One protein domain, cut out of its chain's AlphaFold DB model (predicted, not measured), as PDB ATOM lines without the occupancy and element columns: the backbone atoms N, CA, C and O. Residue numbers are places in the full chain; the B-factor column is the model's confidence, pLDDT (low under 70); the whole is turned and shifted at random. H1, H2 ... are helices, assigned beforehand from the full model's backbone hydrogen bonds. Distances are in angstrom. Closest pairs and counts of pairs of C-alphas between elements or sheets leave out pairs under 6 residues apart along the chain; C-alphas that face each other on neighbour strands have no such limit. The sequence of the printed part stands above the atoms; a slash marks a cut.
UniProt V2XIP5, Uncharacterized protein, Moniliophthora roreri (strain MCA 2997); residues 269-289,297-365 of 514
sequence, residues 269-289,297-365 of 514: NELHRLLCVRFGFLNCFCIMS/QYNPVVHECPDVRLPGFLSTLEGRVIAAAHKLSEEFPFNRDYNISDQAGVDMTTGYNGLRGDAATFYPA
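AT A GLANCE: This is residues 269 to 289 and 297 to 365 of the 514 residues of an uncharacterized protein of Moniliophthora roreri (strain MCA 2997) (UniProt V2XIP5). There is little regular structure here: a body of loops with the helix H2 along one side, from which two ends stick out, residues 269 to 284 with H1 and residues 358 to 365 with H3. The printed part has 90 residues, and the named helices H1, H2 and H3, in that order, hold only 26 of them; there is no named strand, and the class is all helix. The whole is loose, with a radius of gyration of the C-alphas of 17.4 A and spans of 52 by 35 by 20 A.

IN THESE COORDINATES: Find C-alpha 316 at (-28.082, 25.570, 14.827); from there H2, residues 316 to 327, runs 17.0 A. H1, residues 269 to 278, begins at (-47.310, 4.344, 5.734) and runs 14.4 A. H3, residues 359 to 362, ends at (-36.477, 18.904, -13.621).

HOW THE PARTS SIT: H2 is apart from H1 and from H3, and H1 and H3 are apart. Look at residues 308 to 309 and 351 to 352 for a short antiparallel pairing. Every O i to N i+4 pair is within hydrogen-bond range in H1, and 7 of 8 in H2; H3 is too short for such a pair.

THE WHOLE: Residues 290 to 296 are cut out, with 14.2 A between C-alphas 289 and 297. The link from H2 to H3 is long, 31 residues. Confidence is low, under 70, at residues 269 to 289, 306 and 364 to 365.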
ATOM      1  N   ASN A 269     -48.025   3.549   4.734       43.59
ATOM      2  CA  ASN A 269     -47.310   4.344   5.734       43.59
ATOM      3  C   ASN A 269     -47.226   3.677   7.123       43.59
ATOM      4  O   ASN A 269     -46.207   3.806   7.804       43.59
ATOM      5  N   GLU A 270     -48.247   2.925   7.534       46.19
ATOM      6  CA  GLU A 270     -48.297   2.285   8.855       46.19
ATOM      7  C   GLU A 270     -47.516   0.963   8.873       46.19
ATOM      8  O   GLU A 270     -46.823   0.667   9.849       46.19
ATOM      9  N   LEU A 271     -47.532   0.217   7.762       45.16
ATOM     10  CA  LEU A 271     -46.675  -0.959   7.572       45.16
ATOM     11  C   LEU A 271     -45.187  -0.560   7.581       45.16
ATOM     12  O   LEU A 271     -44.363  -1.237   8.197       45.16
ATOM     13  N   HIS A 272     -44.855   0.577   6.963       45.78
ATOM     14  CA  HIS A 272     -43.497   1.122   6.936       45.78
ATOM     15  C   HIS A 272     -43.036   1.575   8.331       45.78
ATOM     16  O   HIS A 272     -41.921   1.259   8.744       45.78
ATOM     17  N   ARG A 273     -43.912   2.231   9.106       45.84
ATOM     18  CA  ARG A 273     -43.652   2.587  10.514       45.84
ATOM     19  C   ARG A 273     -43.373   1.368  11.388       45.84
ATOM     20  O   ARG A 273     -42.412   1.380  12.154       45.84
ATOM     21  N   LEU A 274     -44.188   0.321  11.269       46.12
ATOM     22  CA  LEU A 274     -44.022  -0.913  12.040       46.12
ATOM     23  C   LEU A 274     -42.715  -1.635  11.694       46.12
ATOM     24  O   LEU A 274     -42.047  -2.133  12.595       46.12
ATOM     25  N   LEU A 275     -42.317  -1.647  10.421       46.41
ATOM     26  CA  LEU A 275     -41.038  -2.220   9.996       46.41
ATOM     27  C   LEU A 275     -39.832  -1.424  10.524       46.41
ATOM     28  O   LEU A 275     -38.872  -2.035  10.991       46.41
ATOM     29  N   CYS A 276     -39.893  -0.088  10.539       46.16
ATOM     30  CA  CYS A 276     -38.800   0.750  11.049       46.16
ATOM     31  C   CYS A 276     -38.615   0.639  12.570       46.16
ATOM     32  O   CYS A 276     -37.485   0.564  13.048       46.16
ATOM     33  N   VAL A 277     -39.707   0.582  13.342       44.91
ATOM     34  CA  VAL A 277     -39.640   0.475  14.813       44.91
ATOM     35  C   VAL A 277     -39.203  -0.924  15.263       44.91
ATOM     36  O   VAL A 277     -38.482  -1.055  16.247       44.91
ATOM     37  N   ARG A 278     -39.612  -1.981  14.549       40.84
ATOM     38  CA  ARG A 278     -39.450  -3.372  15.009       40.84
ATOM     39  C   ARG A 278     -38.100  -4.005  14.655       40.84
ATOM     40  O   ARG A 278     -37.730  -4.989  15.284       40.84
ATOM     41  N   PHE A 279     -37.367  -3.450  13.690       41.12
ATOM     42  CA  PHE A 279     -36.090  -4.004  13.218       41.12
ATOM     43  C   PHE A 279     -34.876  -3.091  13.438       41.12
ATOM     44  O   PHE A 279     -33.787  -3.413  12.973       41.12
ATOM     45  N   GLY A 280     -35.029  -1.954  14.126       33.34
ATOM     46  CA  GLY A 280     -33.901  -1.055  14.399       33.34
ATOM     47  C   GLY A 280     -33.234  -0.490  13.137       33.34
ATOM     48  O   GLY A 280     -32.120   0.023  13.211       33.34
ATOM     49  N   PHE A 281     -33.902  -0.560  11.980       37.19
ATOM     50  CA  PHE A 281     -33.454   0.110  10.767       37.19
ATOM     51  C   PHE A 281     -33.690   1.613  10.933       37.19
ATOM     52  O   PHE A 281     -34.696   2.158  10.479       37.19
ATOM     53  N   LEU A 282     -32.722   2.302  11.542       36.72
ATOM     54  CA  LEU A 282     -32.454   3.709  11.254       36.72
ATOM     55  C   LEU A 282     -31.942   3.808   9.808       36.72
ATOM     56  O   LEU A 282     -30.790   4.131   9.536       36.72
ATOM     57  N   ASN A 283     -32.803   3.500   8.841       36.50
ATOM     58  CA  ASN A 283     -32.610   4.054   7.519       36.50
ATOM     59  C   ASN A 283     -32.924   5.539   7.648       36.50
ATOM     60  O   ASN A 283     -34.057   5.911   7.954       36.50
ATOM     61  N   CYS A 284     -31.899   6.361   7.430       32.72
ATOM     62  CA  CYS A 284     -31.934   7.806   7.248       32.72
ATOM     63  C   CYS A 284     -32.808   8.222   6.050       32.72
ATOM     64  O   CYS A 284     -32.372   8.962   5.174       32.72
ATOM     65  N   PHE A 285     -34.053   7.763   5.985       34.38
ATOM     66  CA  PHE A 285     -35.082   8.503   5.292       34.38
ATOM     67  C   PHE A 285     -35.519   9.579   6.259       34.38
ATOM     68  O   PHE A 285     -36.295   9.339   7.184       34.38
ATOM     69  N   CYS A 286     -34.927  10.757   6.049       36.09
ATOM     70  CA  CYS A 286     -35.400  12.018   6.575       36.09
ATOM     71  C   CYS A 286     -36.919  11.944   6.649       36.09
ATOM     72  O   CYS A 286     -37.573  11.683   5.633       36.09
ATOM     73  N   ILE A 287     -37.471  12.134   7.846       35.94
ATOM     74  CA  ILE A 287     -38.868  12.509   7.988       35.94
ATOM     75  C   ILE A 287     -38.983  13.769   7.141       35.94
ATOM     76  O   ILE A 287     -38.589  14.850   7.567       35.94
ATOM     77  N   MET A 288     -39.403  13.584   5.888       39.41
ATOM     78  CA  MET A 288     -39.742  14.633   4.955       39.41
ATOM     79  C   MET A 288     -40.826  15.394   5.675       39.41
ATOM     80  O   MET A 288     -41.967  14.945   5.779       39.41
ATOM     81  N   SER A 289     -40.416  16.490   6.283       39.88
ATOM     82  CA  SER A 289     -41.224  17.351   7.106       39.88
ATOM     83  C   SER A 289     -42.197  18.098   6.211       39.88
ATOM     84  O   SER A 289     -42.168  19.310   6.053       39.88
ATOM     85  N   GLN A 297     -41.670  31.796   6.692       80.81
ATOM     86  CA  GLN A 297     -40.275  31.480   6.321       80.81
ATOM     87  C   GLN A 297     -40.007  31.513   4.810       80.81
ATOM     88  O   GLN A 297     -38.856  31.564   4.410       80.81
ATOM     89  N   TYR A 298     -41.061  31.450   3.995       86.06
ATOM     90  CA  TYR A 298     -41.036  31.788   2.572       86.06
ATOM     91  C   TYR A 298     -42.422  32.284   2.136       86.06
ATOM     92  O   TYR A 298     -43.392  32.245   2.917       86.06
ATOM     93  N   ASN A 299     -42.545  32.808   0.920       85.94
ATOM     94  CA  ASN A 299     -43.825  33.189   0.336       85.94
ATOM     95  C   ASN A 299     -44.227  32.193  -0.762       85.94
ATOM     96  O   ASN A 299     -43.836  32.368  -1.910       85.94
ATOM     97  N   PRO A 300     -45.085  31.198  -0.480       82.38
ATOM     98  CA  PRO A 300     -45.437  30.182  -1.471       82.38
ATOM     99  C   PRO A 300     -46.109  30.744  -2.731       82.38
ATOM    100  O   PRO A 300     -46.099  30.078  -3.757       82.38
ATOM    101  N   VAL A 301     -46.672  31.958  -2.682       85.31
ATOM    102  CA  VAL A 301     -47.343  32.584  -3.831       85.31
ATOM    103  C   VAL A 301     -46.360  32.952  -4.946       85.31
ATOM    104  O   VAL A 301     -46.763  32.983  -6.103       85.31
ATOM    105  N   VAL A 302     -45.087  33.215  -4.627       85.94
ATOM    106  CA  VAL A 302     -44.077  33.590  -5.639       85.94
ATOM    107  C   VAL A 302     -43.286  32.405  -6.191       85.94
ATOM    108  O   VAL A 302     -42.464  32.587  -7.083       85.94
ATOM    109  N   HIS A 303     -43.544  31.186  -5.707       82.56
ATOM    110  CA  HIS A 303     -42.921  29.973  -6.234       82.56
ATOM    111  C   HIS A 303     -43.931  29.219  -7.093       82.56
ATOM    112  O   HIS A 303     -44.890  28.643  -6.587       82.56
ATOM    113  N   GLU A 304     -43.699  29.177  -8.403       74.12
ATOM    114  CA  GLU A 304     -44.555  28.440  -9.346       74.12
ATOM    115  C   GLU A 304     -44.470  26.912  -9.167       74.12
ATOM    116  O   GLU A 304     -45.318  26.168  -9.660       74.12
ATOM    117  N   CYS A 305     -43.445  26.424  -8.459       73.88
ATOM    118  CA  CYS A 305     -43.176  25.003  -8.289       73.88
ATOM    119  C   CYS A 305     -43.644  24.504  -6.904       73.88
ATOM    120  O   CYS A 305     -43.064  24.893  -5.886       73.88
ATOM    121  N   PRO A 306     -44.638  23.594  -6.838       67.31
ATOM    122  CA  PRO A 306     -45.205  23.104  -5.575       67.31
ATOM    123  C   PRO A 306     -44.239  22.237  -4.746       67.31
ATOM    124  O   PRO A 306     -44.528  21.920  -3.595       67.31
ATOM    125  N   ASP A 307     -43.101  21.848  -5.319       70.62
ATOM    126  CA  ASP A 307     -42.082  21.016  -4.672       70.62
ATOM    127  C   ASP A 307     -40.923  21.819  -4.054       70.62
ATOM    128  O   ASP A 307     -39.993  21.232  -3.486       70.62
ATOM    129  N   VAL A 308     -40.947  23.149  -4.163       73.62
ATOM    130  CA  VAL A 308     -39.990  24.009  -3.462       73.62
ATOM    131  C   VAL A 308     -40.278  23.926  -1.967       73.62
ATOM    132  O   VAL A 308     -41.392  24.184  -1.511       73.62
ATOM    133  N   ARG A 309     -39.271  23.532  -1.189       78.50
ATOM    134  CA  ARG A 309     -39.358  23.389   0.266       78.50
ATOM    135  C   ARG A 309     -38.222  24.124   0.942       78.50
ATOM    136  O   ARG A 309     -37.164  24.324   0.366       78.50
ATOM    137  N   LEU A 310     -38.417  24.468   2.203       83.94
ATOM    138  CA  LEU A 310     -37.322  24.915   3.058       83.94
ATOM    139  C   LEU A 310     -36.320  23.773   3.304       83.94
ATOM    140  O   LEU A 310     -36.646  22.605   3.047       83.94
ATOM    141  N   PRO A 311     -35.109  24.075   3.802       81.00
ATOM    142  CA  PRO A 311     -34.125  23.054   4.119       81.00
ATOM    143  C   PRO A 311     -34.732  21.986   5.035       81.00
ATOM    144  O   PRO A 311     -35.284  22.286   6.092       81.00
ATOM    145  N   GLY A 312     -34.638  20.717   4.623       76.44
ATOM    146  CA  GLY A 312     -35.195  19.595   5.390       76.44
ATOM    147  C   GLY A 312     -34.477  19.354   6.723       76.44
ATOM    148  O   GLY A 312     -35.025  18.704   7.612       76.44
ATOM    149  N   PHE A 313     -33.267  19.896   6.864       81.31
ATOM    150  CA  PHE A 313     -32.471  19.880   8.079       81.31
ATOM    151  C   PHE A 313     -31.907  21.280   8.306       81.31
ATOM    152  O   PHE A 313     -31.131  21.765   7.486       81.31
ATOM    153  N   LEU A 314     -32.315  21.920   9.398       80.88
ATOM    154  CA  LEU A 314     -31.757  23.198   9.827       80.88
ATOM    155  C   LEU A 314     -30.617  22.918  10.796       80.88
ATOM    156  O   LEU A 314     -30.782  22.155  11.752       80.88
ATOM    157  N   SER A 315     -29.463  23.535  10.575       84.81
ATOM    158  CA  SER A 315     -28.420  23.541  11.589       84.81
ATOM    159  C   SER A 315     -28.751  24.552  12.700       84.81
ATOM    160  O   SER A 315     -29.676  25.365  12.621       84.81
ATOM    161  N   THR A 316     -27.965  24.538  13.778       89.75
ATOM    162  CA  THR A 316     -28.082  25.570  14.827       89.75
ATOM    163  C   THR A 316     -27.728  26.979  14.332       89.75
ATOM    164  O   THR A 316     -27.996  27.957  15.033       89.75
ATOM    165  N   LEU A 317     -27.095  27.097  13.160       91.38
ATOM    166  CA  LEU A 317     -26.661  28.367  12.590       91.38
ATOM    167  C   LEU A 317     -27.843  29.188  12.074       91.38
ATOM    168  O   LEU A 317     -27.896  30.381  12.342       91.38
ATOM    169  N   GLU A 318     -28.811  28.563  11.410       88.31
ATOM    170  CA  GLU A 318     -29.967  29.211  10.790       88.31
ATOM    171  C   GLU A 318     -30.780  29.960  11.848       88.31
ATOM    172  O   GLU A 318     -31.090  31.135  11.677       88.31
ATOM    173  N   GLY A 319     -31.004  29.340  13.012       87.88
ATOM    174  CA  GLY A 319     -31.656  30.008  14.141       87.88
ATOM    175  C   GLY A 319     -30.876  31.223  14.663       87.88
ATOM    176  O   GLY A 319     -31.477  32.232  15.027       87.88
ATOM    177  N   ARG A 320     -29.536  31.169  14.670       93.69
ATOM    178  CA  ARG A 320     -28.686  32.306  15.075       93.69
ATOM    179  C   ARG A 320     -28.685  33.418  14.033       93.69
ATOM    180  O   ARG A 320     -28.712  34.582  14.417       93.69
ATOM    181  N   VAL A 321     -28.667  33.066  12.750       92.94
ATOM    182  CA  VAL A 321     -28.703  34.001  11.619       92.94
ATOM    183  C   VAL A 321     -30.042  34.736  11.580       92.94
ATOM    184  O   VAL A 321     -30.050  35.961  11.546       92.94
ATOM    185  N   ILE A 322     -31.164  34.024  11.716       89.38
ATOM    186  CA  ILE A 322     -32.504  34.629  11.794       89.38
ATOM    187  C   ILE A 322     -32.616  35.534  13.028       89.38
ATOM    188  O   ILE A 322     -33.058  36.679  12.934       89.38
ATOM    189  N   ALA A 323     -32.158  35.072  14.196       91.31
ATOM    190  CA  ALA A 323     -32.167  35.894  15.405       91.31
ATOM    191  C   ALA A 323     -31.276  37.145  15.280       91.31
ATOM    192  O   ALA A 323     -31.615  38.190  15.835       91.31
ATOM    193  N   ALA A 324     -30.146  37.054  14.573       94.88
ATOM    194  CA  ALA A 324     -29.280  38.195  14.292       94.88
ATOM    195  C   ALA A 324     -29.943  39.183  13.325       94.88
ATOM    196  O   ALA A 324     -29.920  40.375  13.608       94.88
ATOM    197  N   ALA A 325     -30.606  38.698  12.271       94.38
ATOM    198  CA  ALA A 325     -31.359  39.529  11.328       94.38
ATOM    199  C   ALA A 325     -32.481  40.327  12.021       94.38
ATOM    200  O   ALA A 325     -32.708  41.493  11.717       94.38
ATOM    201  N   HIS A 326     -33.136  39.748  13.033       92.38
ATOM    202  CA  HIS A 326     -34.102  40.488  13.853       92.38
ATOM    203  C   HIS A 326     -33.459  41.528  14.778       92.38
ATOM    204  O   HIS A 326     -34.048  42.579  15.015       92.38
ATOM    205  N   LYS A 327     -32.278  41.241  15.336       97.00
ATOM    206  CA  LYS A 327     -31.571  42.169  16.237       97.00
ATOM    207  C   LYS A 327     -30.894  43.319  15.494       97.00
ATOM    208  O   LYS A 327     -30.750  44.393  16.065       97.00
ATOM    209  N   LEU A 328     -30.456  43.071  14.264       97.12
ATOM    210  CA  LEU A 328     -29.702  43.992  13.417       97.12
ATOM    211  C   LEU A 328     -30.499  44.327  12.149       97.12
ATOM    212  O   LEU A 328     -29.933  44.397  11.064       97.12
ATOM    213  N   SER A 329     -31.816  44.514  12.269       95.25
ATOM    214  CA  SER A 329     -32.718  44.647  11.116       95.25
ATOM    215  C   SER A 329     -32.468  45.881  10.251       95.25
ATOM    216  O   SER A 329     -32.915  45.915   9.111       95.25
ATOM    217  N   GLU A 330     -31.783  46.896  10.784       95.69
ATOM    218  CA  GLU A 330     -31.376  48.081  10.017       95.69
ATOM    219  C   GLU A 330     -30.268  47.763   8.997       95.69
ATOM    220  O   GLU A 330     -30.227  48.379   7.936       95.69
ATOM    221  N   GLU A 331     -29.396  46.792   9.293       95.81
ATOM    222  CA  GLU A 331     -28.273  46.391   8.429       95.81
ATOM    223  C   GLU A 331     -28.567  45.081   7.679       95.81
ATOM    224  O   GLU A 331     -28.250  44.937   6.499       95.81
ATOM    225  N   PHE A 332     -29.221  44.136   8.355       95.50
ATOM    226  CA  PHE A 332     -29.535  42.796   7.863       95.50
ATOM    227  C   PHE A 332     -31.023  42.484   8.066       95.50
ATOM    228  O   PHE A 332     -31.358  41.603   8.866       95.50
ATOM    229  N   PRO A 333     -31.946  43.194   7.391       93.69
ATOM    230  CA  PRO A 333     -33.369  42.907   7.516       93.69
ATOM    231  C   PRO A 333     -33.649  41.449   7.143       93.69
ATOM    232  O   PRO A 333     -33.075  40.918   6.192       93.69
ATOM    233  N   PHE A 334     -34.531  40.784   7.890       92.44
ATOM    234  CA  PHE A 334     -35.007  39.465   7.485       92.44
ATOM    235  C   PHE A 334     -35.872  39.620   6.233       92.44
ATOM    236  O   PHE A 334     -36.916  40.278   6.268       92.44
ATOM    237  N   ASN A 335     -35.429  39.020   5.137       91.88
ATOM    238  CA  ASN A 335     -36.180  38.932   3.905       91.88
ATOM    239  C   ASN A 335     -36.950  37.620   3.923       91.88
ATOM    240  O   ASN A 335     -36.365  36.548   4.042       91.88
ATOM    241  N   ARG A 336     -38.276  37.718   3.833       88.94
ATOM    242  CA  ARG A 336     -39.138  36.540   3.849       88.94
ATOM    243  C   ARG A 336     -38.898  35.644   2.639       88.94
ATOM    244  O   ARG A 336     -39.155  34.456   2.753       88.94
ATOM    245  N   ASP A 337     -38.574  36.218   1.488       88.81
ATOM    246  CA  ASP A 337     -38.384  35.463   0.259       88.81
ATOM    247  C   ASP A 337     -37.615  36.313  -0.750       88.81
ATOM    248  O   ASP A 337     -38.148  37.275  -1.306       88.81
ATOM    249  N   TYR A 338     -36.369  35.937  -1.006       88.56
ATOM    250  CA  TYR A 338     -35.471  36.644  -1.913       88.56
ATOM    251  C   TYR A 338     -36.001  36.702  -3.358       88.56
ATOM    252  O   TYR A 338     -35.562  37.535  -4.151       88.56
ATOM    253  N   ASN A 339     -36.954  35.836  -3.723       87.00
ATOM    254  CA  ASN A 339     -37.577  35.852  -5.047       87.00
ATOM    255  C   ASN A 339     -38.712  36.881  -5.171       87.00
ATOM    256  O   ASN A 339     -39.242  37.083  -6.266       87.00
ATOM    257  N   ILE A 340     -39.091  37.554  -4.082       83.44
ATOM    258  CA  ILE A 340     -39.882  38.784  -4.150       83.44
ATOM    259  C   ILE A 340     -38.922  39.902  -4.578       83.44
ATOM    260  O   ILE A 340     -37.760  39.902  -4.202       83.44
ATOM    261  N   SER A 341     -39.389  40.856  -5.381       71.31
ATOM    262  CA  SER A 341     -38.591  41.903  -6.053       71.31
ATOM    263  C   SER A 341     -37.685  42.789  -5.172       71.31
ATOM    264  O   SER A 341     -37.038  43.688  -5.705       71.31
ATOM    265  N   ASP A 342     -37.648  42.578  -3.859       83.00
ATOM    266  CA  ASP A 342     -36.701  43.189  -2.935       83.00
ATOM    267  C   ASP A 342     -35.641  42.153  -2.536       83.00
ATOM    268  O   ASP A 342     -35.910  41.231  -1.770       83.00
ATOM    269  N   GLN A 343     -34.440  42.282  -3.103       82.44
ATOM    270  CA  GLN A 343     -33.324  41.353  -2.887       82.44
ATOM    271  C   GLN A 343     -32.494  41.690  -1.639       82.44
ATOM    272  O   GLN A 343     -31.530  40.991  -1.331       82.44
ATOM    273  N   ALA A 344     -32.811  42.764  -0.915       89.25
ATOM    274  CA  ALA A 344     -32.062  43.120   0.281       89.25
ATOM    275  C   ALA A 344     -32.405  42.180   1.449       89.25
ATOM    276  O   ALA A 344     -33.561  41.803   1.638       89.25
ATOM    277  N   GLY A 345     -31.403  41.832   2.261       91.12
ATOM    278  CA  GLY A 345     -31.604  41.145   3.539       91.12
ATOM    279  C   GLY A 345     -31.198  39.672   3.587       91.12
ATOM    280  O   GLY A 345     -30.450  39.167   2.753       91.12
ATOM    281  N   VAL A 346     -31.660  39.001   4.641       91.38
ATOM    282  CA  VAL A 346     -31.328  37.615   4.994       91.38
ATOM    283  C   VAL A 346     -32.552  36.731   4.799       91.38
ATOM    284  O   VAL A 346     -33.559  36.952   5.463       91.38
ATOM    285  N   ASP A 347     -32.433  35.712   3.953       90.19
ATOM    286  CA  ASP A 347     -33.491  34.743   3.646       90.19
ATOM    287  C   ASP A 347     -33.013  33.298   3.891       90.19
ATOM    288  O   ASP A 347     -31.813  33.013   3.983       90.19
ATOM    289  N   MET A 348     -33.959  32.371   3.998       86.00
ATOM    290  CA  MET A 348     -33.737  30.935   4.014       86.00
ATOM    291  C   MET A 348     -33.689  30.381   2.589       86.00
ATOM    292  O   MET A 348     -34.639  30.472   1.819       86.00
ATOM    293  N   THR A 349     -32.595  29.702   2.246       81.44
ATOM    294  CA  THR A 349     -32.488  29.041   0.944       81.44
ATOM    295  C   THR A 349     -33.494  27.899   0.833       81.44
ATOM    296  O   THR A 349     -33.486  26.979   1.646       81.44
ATOM    297  N   THR A 350     -34.328  27.910  -0.201       73.06
ATOM    298  CA  THR A 350     -35.213  26.786  -0.511       73.06
ATOM    299  C   THR A 350     -34.474  25.694  -1.299       73.06
ATOM    300  O   THR A 350     -33.538  25.949  -2.057       73.06
ATOM    301  N   GLY A 351     -34.867  24.439  -1.095       73.81
ATOM    302  CA  GLY A 351     -34.389  23.258  -1.808       73.81
ATOM    303  C   GLY A 351     -35.544  22.431  -2.375       73.81
ATOM    304  O   GLY A 351     -36.717  22.740  -2.181       73.81
ATOM    305  N   TYR A 352     -35.219  21.347  -3.081       71.50
ATOM    306  CA  TYR A 352     -36.208  20.499  -3.749       71.50
ATOM    307  C   TYR A 352     -36.348  19.152  -3.042       71.50
ATOM    308  O   TYR A 352     -35.470  18.309  -3.162       71.50
ATOM    309  N   ASN A 353     -37.435  18.923  -2.300       70.75
ATOM    310  CA  ASN A 353     -37.748  17.622  -1.675       70.75
ATOM    311  C   ASN A 353     -36.562  16.903  -0.972       70.75
ATOM    312  O   ASN A 353     -36.462  15.678  -1.011       70.75
ATOM    313  N   GLY A 354     -35.638  17.647  -0.349       71.94
ATOM    314  CA  GLY A 354     -34.437  17.077   0.286       71.94
ATOM    315  C   GLY A 354     -33.410  16.472  -0.687       71.94
ATOM    316  O   GLY A 354     -32.400  15.925  -0.251       71.94
ATOM    317  N   LEU A 355     -33.644  16.582  -1.992       75.62
ATOM    318  CA  LEU A 355     -32.739  16.207  -3.065       75.62
ATOM    319  C   LEU A 355     -32.145  17.463  -3.707       75.62
ATOM    320  O   LEU A 355     -32.686  18.569  -3.640       75.62
ATOM    321  N   ARG A 356     -31.005  17.290  -4.374       78.81
ATOM    322  CA  ARG A 356     -30.491  18.335  -5.250       78.81
ATOM    323  C   ARG A 356     -31.422  18.438  -6.457       78.81
ATOM    324  O   ARG A 356     -31.462  17.521  -7.269       78.81
ATOM    325  N   GLY A 357     -32.140  19.549  -6.562       75.56
ATOM    326  CA  GLY A 357     -32.854  19.904  -7.777       75.56
ATOM    327  C   GLY A 357     -31.863  20.418  -8.817       75.56
ATOM    328  O   GLY A 357     -31.300  21.497  -8.655       75.56
ATOM    329  N   ASP A 358     -31.608  19.642  -9.863       81.25
ATOM    330  CA  ASP A 358     -30.779  20.043 -10.995       81.25
ATOM    331  C   ASP A 358     -31.584  20.029 -12.301       81.25
ATOM    332  O   ASP A 358     -32.655  19.433 -12.404       81.25
ATOM    333  N   ALA A 359     -31.088  20.710 -13.334       83.06
ATOM    334  CA  ALA A 359     -31.810  20.777 -14.605       83.06
ATOM    335  C   ALA A 359     -32.072  19.379 -15.208       83.06
ATOM    336  O   ALA A 359     -33.075  19.186 -15.891       83.06
ATOM    337  N   ALA A 360     -31.213  18.394 -14.920       79.19
ATOM    338  CA  ALA A 360     -31.372  17.014 -15.372       79.19
ATOM    339  C   ALA A 360     -32.460  16.237 -14.602       79.19
ATOM    340  O   ALA A 360     -32.970  15.239 -15.103       79.19
ATOM    341  N   THR A 361     -32.853  16.689 -13.418       74.00
ATOM    342  CA  THR A 361     -33.976  16.137 -12.651       74.00
ATOM    343  C   THR A 361     -35.283  16.869 -12.931       74.00
ATOM    344  O   THR A 361     -36.334  16.247 -12.843       74.00
ATOM    345  N   PHE A 362     -35.254  18.143 -13.332       71.94
ATOM    346  CA  PHE A 362     -36.477  18.904 -13.621       71.94
ATOM    347  C   PHE A 362     -36.968  18.810 -15.066       71.94
ATOM    348  O   PHE A 362     -38.170  18.689 -15.291       71.94
ATOM    349  N   TYR A 363     -36.072  18.880 -16.053       75.69
ATOM    350  CA  TYR A 363     -36.474  18.991 -17.462       75.69
ATOM    351  C   TYR A 363     -36.566  17.641 -18.201       75.69
ATOM    352  O   TYR A 363     -37.477  17.490 -19.014       75.69
ATOM    353  N   PRO A 364     -35.688  16.648 -17.946       60.78
ATOM    354  CA  PRO A 364     -35.754  15.351 -18.621       60.78
ATOM    355  C   PRO A 364     -36.252  14.180 -17.749       60.78
ATOM    356  O   PRO A 364     -36.161  13.030 -18.178       60.78
ATOM    357  N   ALA A 365     -36.796  14.420 -16.551       52.75
ATOM    358  CA  ALA A 365     -37.293  13.337 -15.700       52.75
ATOM    359  C   ALA A 365     -38.682  12.800 -16.139       52.75
ATOM    360  O   ALA A 365     -39.530  13.535 -16.643       52.75
TER     361      ALA A 365